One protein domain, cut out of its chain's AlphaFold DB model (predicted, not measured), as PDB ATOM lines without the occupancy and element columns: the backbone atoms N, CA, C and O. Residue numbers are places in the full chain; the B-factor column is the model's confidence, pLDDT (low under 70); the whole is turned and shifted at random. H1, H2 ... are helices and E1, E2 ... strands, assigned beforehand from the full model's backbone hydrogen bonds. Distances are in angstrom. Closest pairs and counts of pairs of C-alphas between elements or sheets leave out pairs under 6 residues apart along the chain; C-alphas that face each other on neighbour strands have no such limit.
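AT A GLANCE: This is residues 74 to 149 of the 149 residues of the protein "HNH endonuclease" of Methanobrevibacter sp (UniProt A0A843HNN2). A small antiparallel hairpin, E1 and E2, leads straight into H2, which runs across the long axis; H4, nearly along that axis, passes close to H2 at a steep angle. H1 packs on the first residues of H2 towards one end, while short H3 and the loop around Asp 127 lie towards the other. The 76 printed residues hold four named helices and two named strands, in the order H1, E1, E2, H2, H3, H4, and the class is mostly helix. The whole is compact, with a radius of gyration of the C-alphas of 12.5 A, yet elongated, spanning 39 by 25 by 18 A.

HOW THE PARTS SIT: E1, residues 82 to 85, and E2, residues 92 to 95, form a hairpin, antiparallel at 139 degrees; N 84 and O 93 are within hydrogen-bond range at 2.9 A, N 95 and O 82 at 2.8 A. H2, residues 97 to 108, touches H1, residues 74 to 77, with residues 97 to 101 alone; the closest C-alphas are those of Ser 76 and His 98, 6.8 A. H2 and H4, residues 135 to 147, are close but not clearly touching, the closest C-alphas being those of Val 104 and Ile 138, 7.5 A; they run opposite ways at a steep tilt of 58 degrees. H3, residues 119 to 123, touches no helix and is apart from E1 and E2. In H2, H3 and H4 every O i to N i+4 pair is within hydrogen-bond range; H1 is too short for such a pair.

IN THESE COORDINATES: H1 begins at C-alpha 74, (23.558, -26.012, -6.383). E1 measures 10.1 A and E2 9.8 A from first to last C-alpha, H1 5.8 A and H3 6.2 A. H2 measures 16.6 A and begins at C-alpha 97, (35.231, -26.338, -9.876). H4 measures 18.6 A and ends at C-alpha 147, (29.159, -11.909, -9.945).

THE WHOLE: The two C-alphas farthest apart are those of Asp 127 and Arg 149, 39.4 A. The printed part has no cut, and the link from H3 to H4 is long, with 11 residues. The mean pLDDT of the printed part is 76.5; residues 74 to 77 and 129 to 149 are under 70.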
ATOM      1  N   GLU A  74      22.954 -27.350  -6.486       50.34
ATOM      2  CA  GLU A  74      23.558 -26.012  -6.383       50.34
ATOM      3  C   GLU A  74      25.021 -26.058  -5.903       50.34
ATOM      4  O   GLU A  74      25.835 -25.221  -6.297       50.34
ATOM      5  N   HIS A  75      25.402 -27.061  -5.103       54.25
ATOM      6  CA  HIS A  75      26.778 -27.193  -4.597       54.25
ATOM      7  C   HIS A  75      27.766 -27.816  -5.597       54.25
ATOM      8  O   HIS A  75      28.975 -27.613  -5.453       54.25
ATOM      9  N   SER A  76      27.298 -28.542  -6.620       52.34
ATOM     10  CA  SER A  76      28.179 -29.166  -7.624       52.34
ATOM     11  C   SER A  76      28.613 -28.208  -8.741       52.34
ATOM     12  O   SER A  76      29.654 -28.433  -9.358       52.34
ATOM     13  N   THR A  77      27.865 -27.123  -8.961       59.88
ATOM     14  CA  THR A  77      28.072 -26.150 -10.052       59.88
ATOM     15  C   THR A  77      28.531 -24.771  -9.575       59.88
ATOM     16  O   THR A  77      28.809 -23.903 -10.396       59.88
ATOM     17  N   LYS A  78      28.668 -24.564  -8.255       71.25
ATOM     18  CA  LYS A  78      29.022 -23.263  -7.663       71.25
ATOM     19  C   LYS A  78      30.350 -22.688  -8.173       71.25
ATOM     20  O   LYS A  78      30.479 -21.477  -8.242       71.25
ATOM     21  N   TYR A  79      31.339 -23.515  -8.503       80.00
ATOM     22  CA  TYR A  79      32.676 -23.043  -8.876       80.00
ATOM     23  C   TYR A  79      33.036 -23.456 -10.301       80.00
ATOM     24  O   TYR A  79      32.703 -24.556 -10.740       80.00
ATOM     25  N   VAL A  80      33.772 -22.589 -10.998       82.94
ATOM     26  CA  VAL A  80      34.258 -22.814 -12.366       82.94
ATOM     27  C   VAL A  80      35.683 -23.366 -12.375       82.94
ATOM     28  O   VAL A  80      36.391 -23.331 -11.368       82.94
ATOM     29  N   ASN A  81      36.118 -23.888 -13.521       88.06
ATOM     30  CA  ASN A  81      37.516 -24.265 -13.707       88.06
ATOM     31  C   ASN A  81      38.374 -23.003 -13.855       88.06
ATOM     32  O   ASN A  81      38.029 -22.116 -14.632       88.06
ATOM     33  N   THR A  82      39.512 -22.949 -13.169       86.50
ATOM     34  CA  THR A  82      40.478 -21.850 -13.295       86.50
ATOM     35  C   THR A  82      41.871 -22.386 -13.603       86.50
ATOM     36  O   THR A  82      42.157 -23.570 -13.404       86.50
ATOM     37  N   THR A  83      42.743 -21.518 -14.110       91.38
ATOM     38  CA  THR A  83      44.168 -21.808 -14.287       91.38
ATOM     39  C   THR A  83      44.932 -21.089 -13.189       91.38
ATOM     40  O   THR A  83      44.893 -19.866 -13.113       91.38
ATOM     41  N   GLU A  84      45.626 -21.850 -12.348       87.88
ATOM     42  CA  GLU A  84      46.363 -21.333 -11.196       87.88
ATOM     43  C   GLU A  84      47.853 -21.647 -11.313       87.88
ATOM     44  O   GLU A  84      48.266 -22.586 -11.999       87.88
ATOM     45  N   THR A  85      48.667 -20.877 -10.600       88.88
ATOM     46  CA  THR A  85      50.117 -21.072 -10.537       88.88
ATOM     47  C   THR A  85      50.477 -21.886  -9.301       88.88
ATOM     48  O   THR A  85      50.049 -21.587  -8.188       88.88
ATOM     49  N   CYS A  86      51.267 -22.944  -9.477       88.94
ATOM     50  CA  CYS A  86      51.766 -23.738  -8.360       88.94
ATOM     51  C   CYS A  86      52.751 -22.916  -7.531       88.94
ATOM     52  O   CYS A  86      53.792 -22.519  -8.051       88.94
ATOM     53  N   VAL A  87      52.496 -22.751  -6.234       83.81
ATOM     54  CA  VAL A  87      53.382 -21.946  -5.371       83.81
ATOM     55  C   VAL A  87      54.775 -22.562  -5.174       83.81
ATOM     56  O   VAL A  87      55.701 -21.871  -4.783       83.81
ATOM     57  N   ILE A  88      54.927 -23.863  -5.440       88.31
ATOM     58  CA  ILE A  88      56.176 -24.605  -5.204       88.31
ATOM     59  C   ILE A  88      57.084 -24.602  -6.434       88.31
ATOM     60  O   ILE A  88      58.299 -24.529  -6.302       88.31
ATOM     61  N   CYS A  89      56.519 -24.734  -7.636       90.19
ATOM     62  CA  CYS A  89      57.309 -24.886  -8.864       90.19
ATOM     63  C   CYS A  89      56.978 -23.864  -9.956       90.19
ATOM     64  O   CYS A  89      57.519 -23.965 -11.052       90.19
ATOM     65  N   GLY A  90      56.052 -22.934  -9.712       88.25
ATOM     66  CA  GLY A  90      55.651 -21.906 -10.678       88.25
ATOM     67  C   GLY A  90      54.861 -22.422 -11.885       88.25
ATOM     68  O   GLY A  90      54.479 -21.640 -12.749       88.25
ATOM     69  N   LYS A  91      54.587 -23.728 -11.977       92.56
ATOM     70  CA  LYS A  91      53.858 -24.305 -13.112       92.56
ATOM     71  C   LYS A  91      52.380 -23.907 -13.088       92.56
ATOM     72  O   LYS A  91      51.719 -24.079 -12.064       92.56
ATOM     73  N   PHE A  92      51.850 -23.503 -14.241       92.31
ATOM     74  CA  PHE A  92      50.413 -23.329 -14.457       92.31
ATOM     75  C   PHE A  92      49.684 -24.676 -14.499       92.31
ATOM     76  O   PHE A  92      50.123 -25.623 -15.161       92.31
ATOM     77  N   PHE A  93      48.563 -24.777 -13.794       92.62
ATOM     78  CA  PHE A  93      47.741 -25.981 -13.762       92.62
ATOM     79  C   PHE A  93      46.259 -25.642 -13.603       92.62
ATOM     80  O   PHE A  93      45.896 -24.618 -13.029       92.62
ATOM     81  N   GLN A  94      45.394 -26.525 -14.097       93.00
ATOM     82  CA  GLN A  94      43.954 -26.339 -13.983       93.00
ATOM     83  C   GLN A  94      43.455 -26.776 -12.598       93.00
ATOM     84  O   GLN A  94      43.761 -27.874 -12.118       93.00
ATOM     85  N   VAL A  95      42.647 -25.931 -11.964       89.12
ATOM     86  CA  VAL A  95      41.873 -26.252 -10.765       89.12
ATOM     87  C   VAL A  95      40.420 -26.385 -11.180       89.12
ATOM     88  O   VAL A  95      39.824 -25.441 -11.688       89.12
ATOM     89  N   THR A  96      39.848 -27.574 -10.996       88.94
ATOM     90  CA  THR A  96      38.447 -27.808 -11.349       88.94
ATOM     91  C   THR A  96      37.504 -27.150 -10.347       88.94
ATOM     92  O   THR A  96      37.847 -27.016  -9.169       88.94
ATOM     93  N   GLY A  97      36.281 -26.838 -10.772       85.56
ATOM     94  CA  GLY A  97      35.231 -26.338  -9.876       85.56
ATOM     95  C   GLY A  97      35.003 -27.233  -8.648       85.56
ATOM     96  O   GLY A  97      34.907 -26.760  -7.516       85.56
ATOM     97  N   HIS A  98      35.045 -28.556  -8.828       84.62
ATOM     98  CA  HIS A  98      34.958 -29.501  -7.710       84.62
ATOM     99  C   HIS A  98      36.128 -29.358  -6.716       84.62
ATOM    100  O   HIS A  98      35.934 -29.400  -5.497       84.62
ATOM    101  N   LYS A  99      37.354 -29.151  -7.219       86.56
ATOM    102  CA  LYS A  99      38.536 -28.927  -6.374       86.56
ATOM    103  C   LYS A  99      38.424 -27.601  -5.614       86.56
ATOM    104  O   LYS A  99      38.748 -27.583  -4.427       86.56
ATOM    105  N   TRP A 100      37.906 -26.550  -6.250       87.38
ATOM    106  CA  TRP A 100      37.580 -25.279  -5.594       87.38
ATOM    107  C   TRP A 100      36.558 -25.443  -4.474       87.38
ATOM    108  O   TRP A 100      36.828 -25.017  -3.353       87.38
ATOM    109  N   SER A 101      35.458 -26.157  -4.731       84.69
ATOM    110  CA  SER A 101      34.432 -26.445  -3.720       84.69
ATOM    111  C   SER A 101      35.025 -27.065  -2.456       84.69
ATOM    112  O   SER A 101      34.767 -26.610  -1.339       84.69
ATOM    113  N   ARG A 102      35.918 -28.048  -2.622       85.12
ATOM    114  CA  ARG A 102      36.611 -28.674  -1.494       85.12
ATOM    115  C   ARG A 102      37.573 -27.726  -0.777       85.12
ATOM    116  O   ARG A 102      37.628 -27.757   0.449       85.12
ATOM    117  N   ILE A 103      38.357 -26.941  -1.517       85.12
ATOM    118  CA  ILE A 103      39.326 -25.996  -0.940       85.12
ATOM    119  C   ILE A 103      38.599 -24.973  -0.067       85.12
ATOM    120  O   ILE A 103      38.955 -24.824   1.100       85.12
ATOM    121  N   VAL A 104      37.544 -24.358  -0.598       82.31
ATOM    122  CA  VAL A 104      36.726 -23.378   0.123       82.31
ATOM    123  C   VAL A 104      36.074 -24.008   1.356       82.31
ATOM    124  O   VAL A 104      36.148 -23.459   2.451       82.31
ATOM    125  N   ALA A 105      35.504 -25.213   1.226       82.19
ATOM    126  CA  ALA A 105      34.908 -25.915   2.363       82.19
ATOM    127  C   ALA A 105      35.922 -26.258   3.470       82.19
ATOM    128  O   ALA A 105      35.569 -26.256   4.646       82.19
ATOM    129  N   ASP A 106      37.167 -26.592   3.122       83.56
ATOM    130  CA  ASP A 106      38.219 -26.841   4.110       83.56
ATOM    131  C   ASP A 106      38.656 -25.544   4.815       83.56
ATOM    132  O   ASP A 106      38.872 -25.570   6.026       83.56
ATOM    133  N   ILE A 107      38.700 -24.414   4.109       79.38
ATOM    134  CA  ILE A 107      39.048 -23.104   4.686       79.38
ATOM    135  C   ILE A 107      37.970 -22.593   5.633       79.38
ATOM    136  O   ILE A 107      38.299 -22.156   6.731       79.38
ATOM    137  N   HIS A 108      36.689 -22.735   5.284       78.69
ATOM    138  CA  HIS A 108      35.590 -22.419   6.205       78.69
ATOM    139  C   HIS A 108      35.623 -23.259   7.492       78.69
ATOM    140  O   HIS A 108      35.069 -22.857   8.509       78.69
ATOM    141  N   ARG A 109      36.301 -24.415   7.473       81.31
ATOM    142  CA  ARG A 109      36.576 -25.235   8.667       81.31
ATOM    143  C   ARG A 109      37.882 -24.849   9.376       81.31
ATOM    144  O   ARG A 109      38.349 -25.607  10.221       81.31
ATOM    145  N   GLY A 110      38.502 -23.732   9.003       78.25
ATOM    146  CA  GLY A 110      39.760 -23.239   9.564       78.25
ATOM    147  C   GLY A 110      41.010 -23.974   9.076       78.25
ATOM    148  O   GLY A 110      42.056 -23.874   9.713       78.25
ATOM    149  N   LYS A 111      40.938 -24.749   7.982       80.44
ATOM    150  CA  LYS A 111      42.122 -25.433   7.441       80.44
ATOM    151  C   LYS A 111      42.853 -24.556   6.438       80.44
ATOM    152  O   LYS A 111      42.268 -24.088   5.464       80.44
ATOM    153  N   ASN A 112      44.168 -24.480   6.586       75.38
ATOM    154  CA  ASN A 112      45.023 -23.833   5.605       75.38
ATOM    155  C   ASN A 112      45.191 -24.716   4.362       75.38
ATOM    156  O   ASN A 112      45.441 -25.922   4.457       75.38
ATOM    157  N   ARG A 113      45.036 -24.121   3.176       80.75
ATOM    158  CA  ARG A 113      45.152 -24.816   1.888       80.75
ATOM    159  C   ARG A 113      46.070 -24.047   0.962       80.75
ATOM    160  O   ARG A 113      46.008 -22.825   0.903       80.75
ATOM    161  N   THR A 114      46.851 -24.788   0.187       82.19
ATOM    162  CA  THR A 114      47.815 -24.240  -0.768       82.19
ATOM    163  C   THR A 114      47.565 -24.823  -2.154       82.19
ATOM    164  O   THR A 114      47.263 -26.013  -2.301       82.19
ATOM    165  N   LEU A 115      47.680 -23.984  -3.181       86.31
ATOM    166  CA  LEU A 115      47.488 -24.377  -4.572       86.31
ATOM    167  C   LEU A 115      48.781 -24.967  -5.142       86.31
ATOM    168  O   LEU A 115      49.769 -24.273  -5.372       86.31
ATOM    169  N   THR A 116      48.769 -26.279  -5.382       89.75
ATOM    170  CA  THR A 116      49.896 -27.003  -5.977       89.75
ATOM    171  C   THR A 116      49.458 -27.856  -7.165       89.75
ATOM    172  O   THR A 116      48.348 -28.406  -7.197       89.75
ATOM    173  N   CYS A 117      50.352 -27.983  -8.151       90.88
ATOM    174  CA  CYS A 117      50.071 -28.700  -9.395       90.88
ATOM    175  C   CYS A 117      50.079 -30.229  -9.246       90.88
ATOM    176  O   CYS A 117      49.598 -30.925 -10.136       90.88
ATOM    177  N   SER A 118      50.654 -30.780  -8.170       90.81
ATOM    178  CA  SER A 118      50.795 -32.230  -7.977       90.81
ATOM    179  C   SER A 118      50.957 -32.620  -6.504       90.81
ATOM    180  O   SER A 118      51.317 -31.792  -5.667       90.81
ATOM    181  N   LYS A 119      50.757 -33.912  -6.194       89.00
ATOM    182  CA  LYS A 119      51.017 -34.477  -4.854       89.00
ATOM    183  C   LYS A 119      52.474 -34.288  -4.413       89.00
ATOM    184  O   LYS A 119      52.720 -34.022  -3.246       89.00
ATOM    185  N   SER A 120      53.418 -34.374  -5.353       92.56
ATOM    186  CA  SER A 120      54.839 -34.131  -5.081       92.56
ATOM    187  C   SER A 120      55.089 -32.692  -4.620       92.56
ATOM    188  O   SER A 120      55.780 -32.487  -3.629       92.56
ATOM    189  N   CYS A 121      54.478 -31.695  -5.272       89.75
ATOM    190  CA  CYS A 121      54.569 -30.303  -4.820       89.75
ATOM    191  C   CYS A 121      53.838 -30.091  -3.487       89.75
ATOM    192  O   CYS A 121      54.362 -29.409  -2.619       89.75
ATOM    193  N   ALA A 122      52.670 -30.712  -3.288       87.38
ATOM    194  CA  ALA A 122      51.949 -30.640  -2.015       87.38
ATOM    195  C   ALA A 122      52.791 -31.142  -0.825       87.38
ATOM    196  O   ALA A 122      52.742 -30.538   0.240       87.38
ATOM    197  N   GLY A 123      53.595 -32.194  -1.018       87.56
ATOM    198  CA  GLY A 123      54.495 -32.718   0.015       87.56
ATOM    199  C   GLY A 123      55.622 -31.763   0.420       87.56
ATOM    200  O   GLY A 123      56.114 -31.866   1.533       87.56
ATOM    201  N   LYS A 124      55.983 -30.808  -0.446       87.25
ATOM    202  CA  LYS A 124      57.026 -29.801  -0.186       87.25
ATOM    203  C   LYS A 124      56.497 -28.546   0.505       87.25
ATOM    204  O   LYS A 124      57.277 -27.690   0.884       87.25
ATOM    205  N   VAL A 125      55.177 -28.397   0.666       82.38
ATOM    206  CA  VAL A 125      54.577 -27.179   1.251       82.38
ATOM    207  C   VAL A 125      55.076 -26.924   2.679       82.38
ATOM    208  O   VAL A 125      55.229 -25.769   3.065       82.38
ATOM    209  N   GLY A 126      55.373 -27.979   3.444       77.12
ATOM    210  CA  GLY A 126      55.935 -27.857   4.794       77.12
ATOM    211  C   GLY A 126      57.309 -27.177   4.842       77.12
ATOM    212  O   GLY A 126      57.618 -26.527   5.835       77.12
ATOM    213  N   ASP A 127      58.080 -27.248   3.754       79.56
ATOM    214  CA  ASP A 127      59.422 -26.662   3.661       79.56
ATOM    215  C   ASP A 127      59.385 -25.141   3.406       79.56
ATOM    216  O   ASP A 127      60.411 -24.466   3.490       79.56
ATOM    217  N   TYR A 128      58.205 -24.579   3.104       70.31
ATOM    218  CA  TYR A 128      58.013 -23.169   2.748       70.31
ATOM    219  C   TYR A 128      56.928 -22.505   3.618       70.31
ATOM    220  O   TYR A 128      55.820 -22.229   3.143       70.31
ATOM    221  N   PRO A 129      57.229 -22.195   4.893       60.22
ATOM    222  CA  PRO A 129      56.243 -21.729   5.874       60.22
ATOM    223  C   PRO A 129      55.565 -20.394   5.511       60.22
ATOM    224  O   PRO A 129      54.455 -20.133   5.964       60.22
ATOM    225  N   ASN A 130      56.177 -19.583   4.641       61.41
ATOM    226  CA  ASN A 130      55.651 -18.274   4.231       61.41
ATOM    227  C   ASN A 130      54.739 -18.314   2.984       61.41
ATOM    228  O   ASN A 130      54.170 -17.291   2.620       61.41
ATOM    229  N   LEU A 131      54.559 -19.469   2.325       61.88
ATOM    230  CA  LEU A 131      53.701 -19.608   1.127       61.88
ATOM    231  C   LEU A 131      52.216 -19.864   1.459       61.88
ATOM    232  O   LEU A 131      51.428 -20.238   0.590       61.88
ATOM    233  N   TYR A 132      51.823 -19.691   2.721       58.44
ATOM    234  CA  TYR A 132      50.529 -20.122   3.253       58.44
ATOM    235  C   TYR A 132      49.360 -19.156   3.043       58.44
ATOM    236  O   TYR A 132      48.270 -19.422   3.547       58.44
ATOM    237  N   ASN A 133      49.535 -18.070   2.290       57.81
ATOM    238  CA  ASN A 133      48.494 -17.052   2.171       57.81
ATOM    239  C   ASN A 133      47.708 -17.144   0.858       57.81
ATOM    240  O   ASN A 133      47.722 -16.254   0.018       57.81
ATOM    241  N   SER A 134      46.974 -18.246   0.701       57.91
ATOM    242  CA  SER A 134      46.013 -18.422  -0.397       57.91
ATOM    243  C   SER A 134      44.709 -17.637  -0.185       57.91
ATOM    244  O   SER A 134      43.810 -17.746  -1.012       57.91
ATOM    245  N   MET A 135      44.558 -16.900   0.924       58.34
ATOM    246  CA  MET A 135      43.275 -16.309   1.322       58.34
ATOM    247  C   MET A 135      42.797 -15.231   0.340       58.34
ATOM    248  O   MET A 135      41.639 -15.248  -0.065       58.34
ATOM    249  N   GLU A 136      43.697 -14.354  -0.119       62.94
ATOM    250  CA  GLU A 136      43.366 -13.271  -1.062       62.94
ATOM    251  C   GLU A 136      42.859 -13.815  -2.404       62.94
ATOM    252  O   GLU A 136      41.796 -13.423  -2.883       62.94
ATOM    253  N   ARG A 137      43.551 -14.815  -2.964       64.50
ATOM    254  CA  ARG A 137      43.153 -15.459  -4.225       64.50
ATOM    255  C   ARG A 137      41.811 -16.190  -4.120       64.50
ATOM    256  O   ARG A 137      41.112 -16.368  -5.112       64.50
ATOM    257  N   ILE A 138      41.443 -16.630  -2.923       63.62
ATOM    258  CA  ILE A 138      40.205 -17.377  -2.687       63.62
ATOM    259  C   ILE A 138      39.017 -16.432  -2.571       63.62
ATOM    260  O   ILE A 138      37.987 -16.708  -3.182       63.62
ATOM    261  N   ILE A 139      39.196 -15.286  -1.912       64.62
ATOM    262  CA  ILE A 139      38.216 -14.192  -1.920       64.62
ATOM    263  C   ILE A 139      37.927 -13.755  -3.364       64.62
ATOM    264  O   ILE A 139      36.771 -13.550  -3.730       64.62
ATOM    265  N   GLU A 140      38.947 -13.672  -4.226       65.94
ATOM    266  CA  GLU A 140      38.750 -13.385  -5.655       65.94
ATOM    267  C   GLU A 140      37.890 -14.442  -6.364       65.94
ATOM    268  O   GLU A 140      36.968 -14.087  -7.098       65.94
ATOM    269  N   VAL A 141      38.144 -15.736  -6.131       65.38
ATOM    270  CA  VAL A 141      37.355 -16.827  -6.731       65.38
ATOM    271  C   VAL A 141      35.915 -16.820  -6.221       65.38
ATOM    272  O   VAL A 141      34.986 -16.983  -7.013       65.38
ATOM    273  N   GLU A 142      35.697 -16.585  -4.929       66.12
ATOM    274  CA  GLU A 142      34.352 -16.446  -4.360       66.12
ATOM    275  C   GLU A 142      33.611 -15.227  -4.931       66.12
ATOM    276  O   GLU A 142      32.429 -15.324  -5.267       66.12
ATOM    277  N   ASN A 143      34.308 -14.106  -5.140       65.44
ATOM    278  CA  ASN A 143      33.749 -12.910  -5.772       65.44
ATOM    279  C   ASN A 143      33.398 -13.120  -7.253       65.44
ATOM    280  O   ASN A 143      32.382 -12.599  -7.715       65.44
ATOM    281  N   LEU A 144      34.196 -13.888  -8.002       62.91
ATOM    282  CA  LEU A 144      33.887 -14.249  -9.392       62.91
ATOM    283  C   LEU A 144      32.614 -15.098  -9.484       62.91
ATOM    284  O   LEU A 144      31.777 -14.853 -10.348       62.91
ATOM    285  N   VAL A 145      32.437 -16.038  -8.554       58.69
ATOM    286  CA  VAL A 145      31.231 -16.874  -8.458       58.69
ATOM    287  C   VAL A 145      29.989 -16.044  -8.118       58.69
ATOM    288  O   VAL A 145      28.921 -16.262  -8.694       58.69
ATOM    289  N   ASN A 146      30.118 -15.069  -7.216       54.50
ATOM    290  CA  ASN A 146      29.000 -14.215  -6.809       54.50
ATOM    291  C   ASN A 146      28.580 -13.199  -7.888       54.50
ATOM    292  O   ASN A 146      27.424 -12.803  -7.896       54.50
ATOM    293  N   LYS A 147      29.477 -12.802  -8.807       50.69
ATOM    294  CA  LYS A 147      29.159 -11.909  -9.945       50.69
ATOM    295  C   LYS A 147      28.472 -12.608 -11.125       50.69
ATOM    296  O   LYS A 147      27.937 -11.929 -11.993       50.69
ATOM    297  N   SER A 148      28.525 -13.939 -11.187       45.91
ATOM    298  CA  SER A 148      27.850 -14.749 -12.218       45.91
ATOM    299  C   SER A 148      26.419 -15.176 -11.853       45.91
ATOM    300  O   SER A 148      25.823 -15.971 -12.576       45.91
ATOM    301  N   ARG A 149      25.895 -14.684 -10.724       44.28
ATOM    302  CA  ARG A 149      24.515 -14.858 -10.248       44.28
ATOM    303  C   ARG A 149      23.753 -13.550 -10.395       44.28
ATOM    304  O   ARG A 149      22.537 -13.637 -10.656       44.28
TER     305      ARG A 149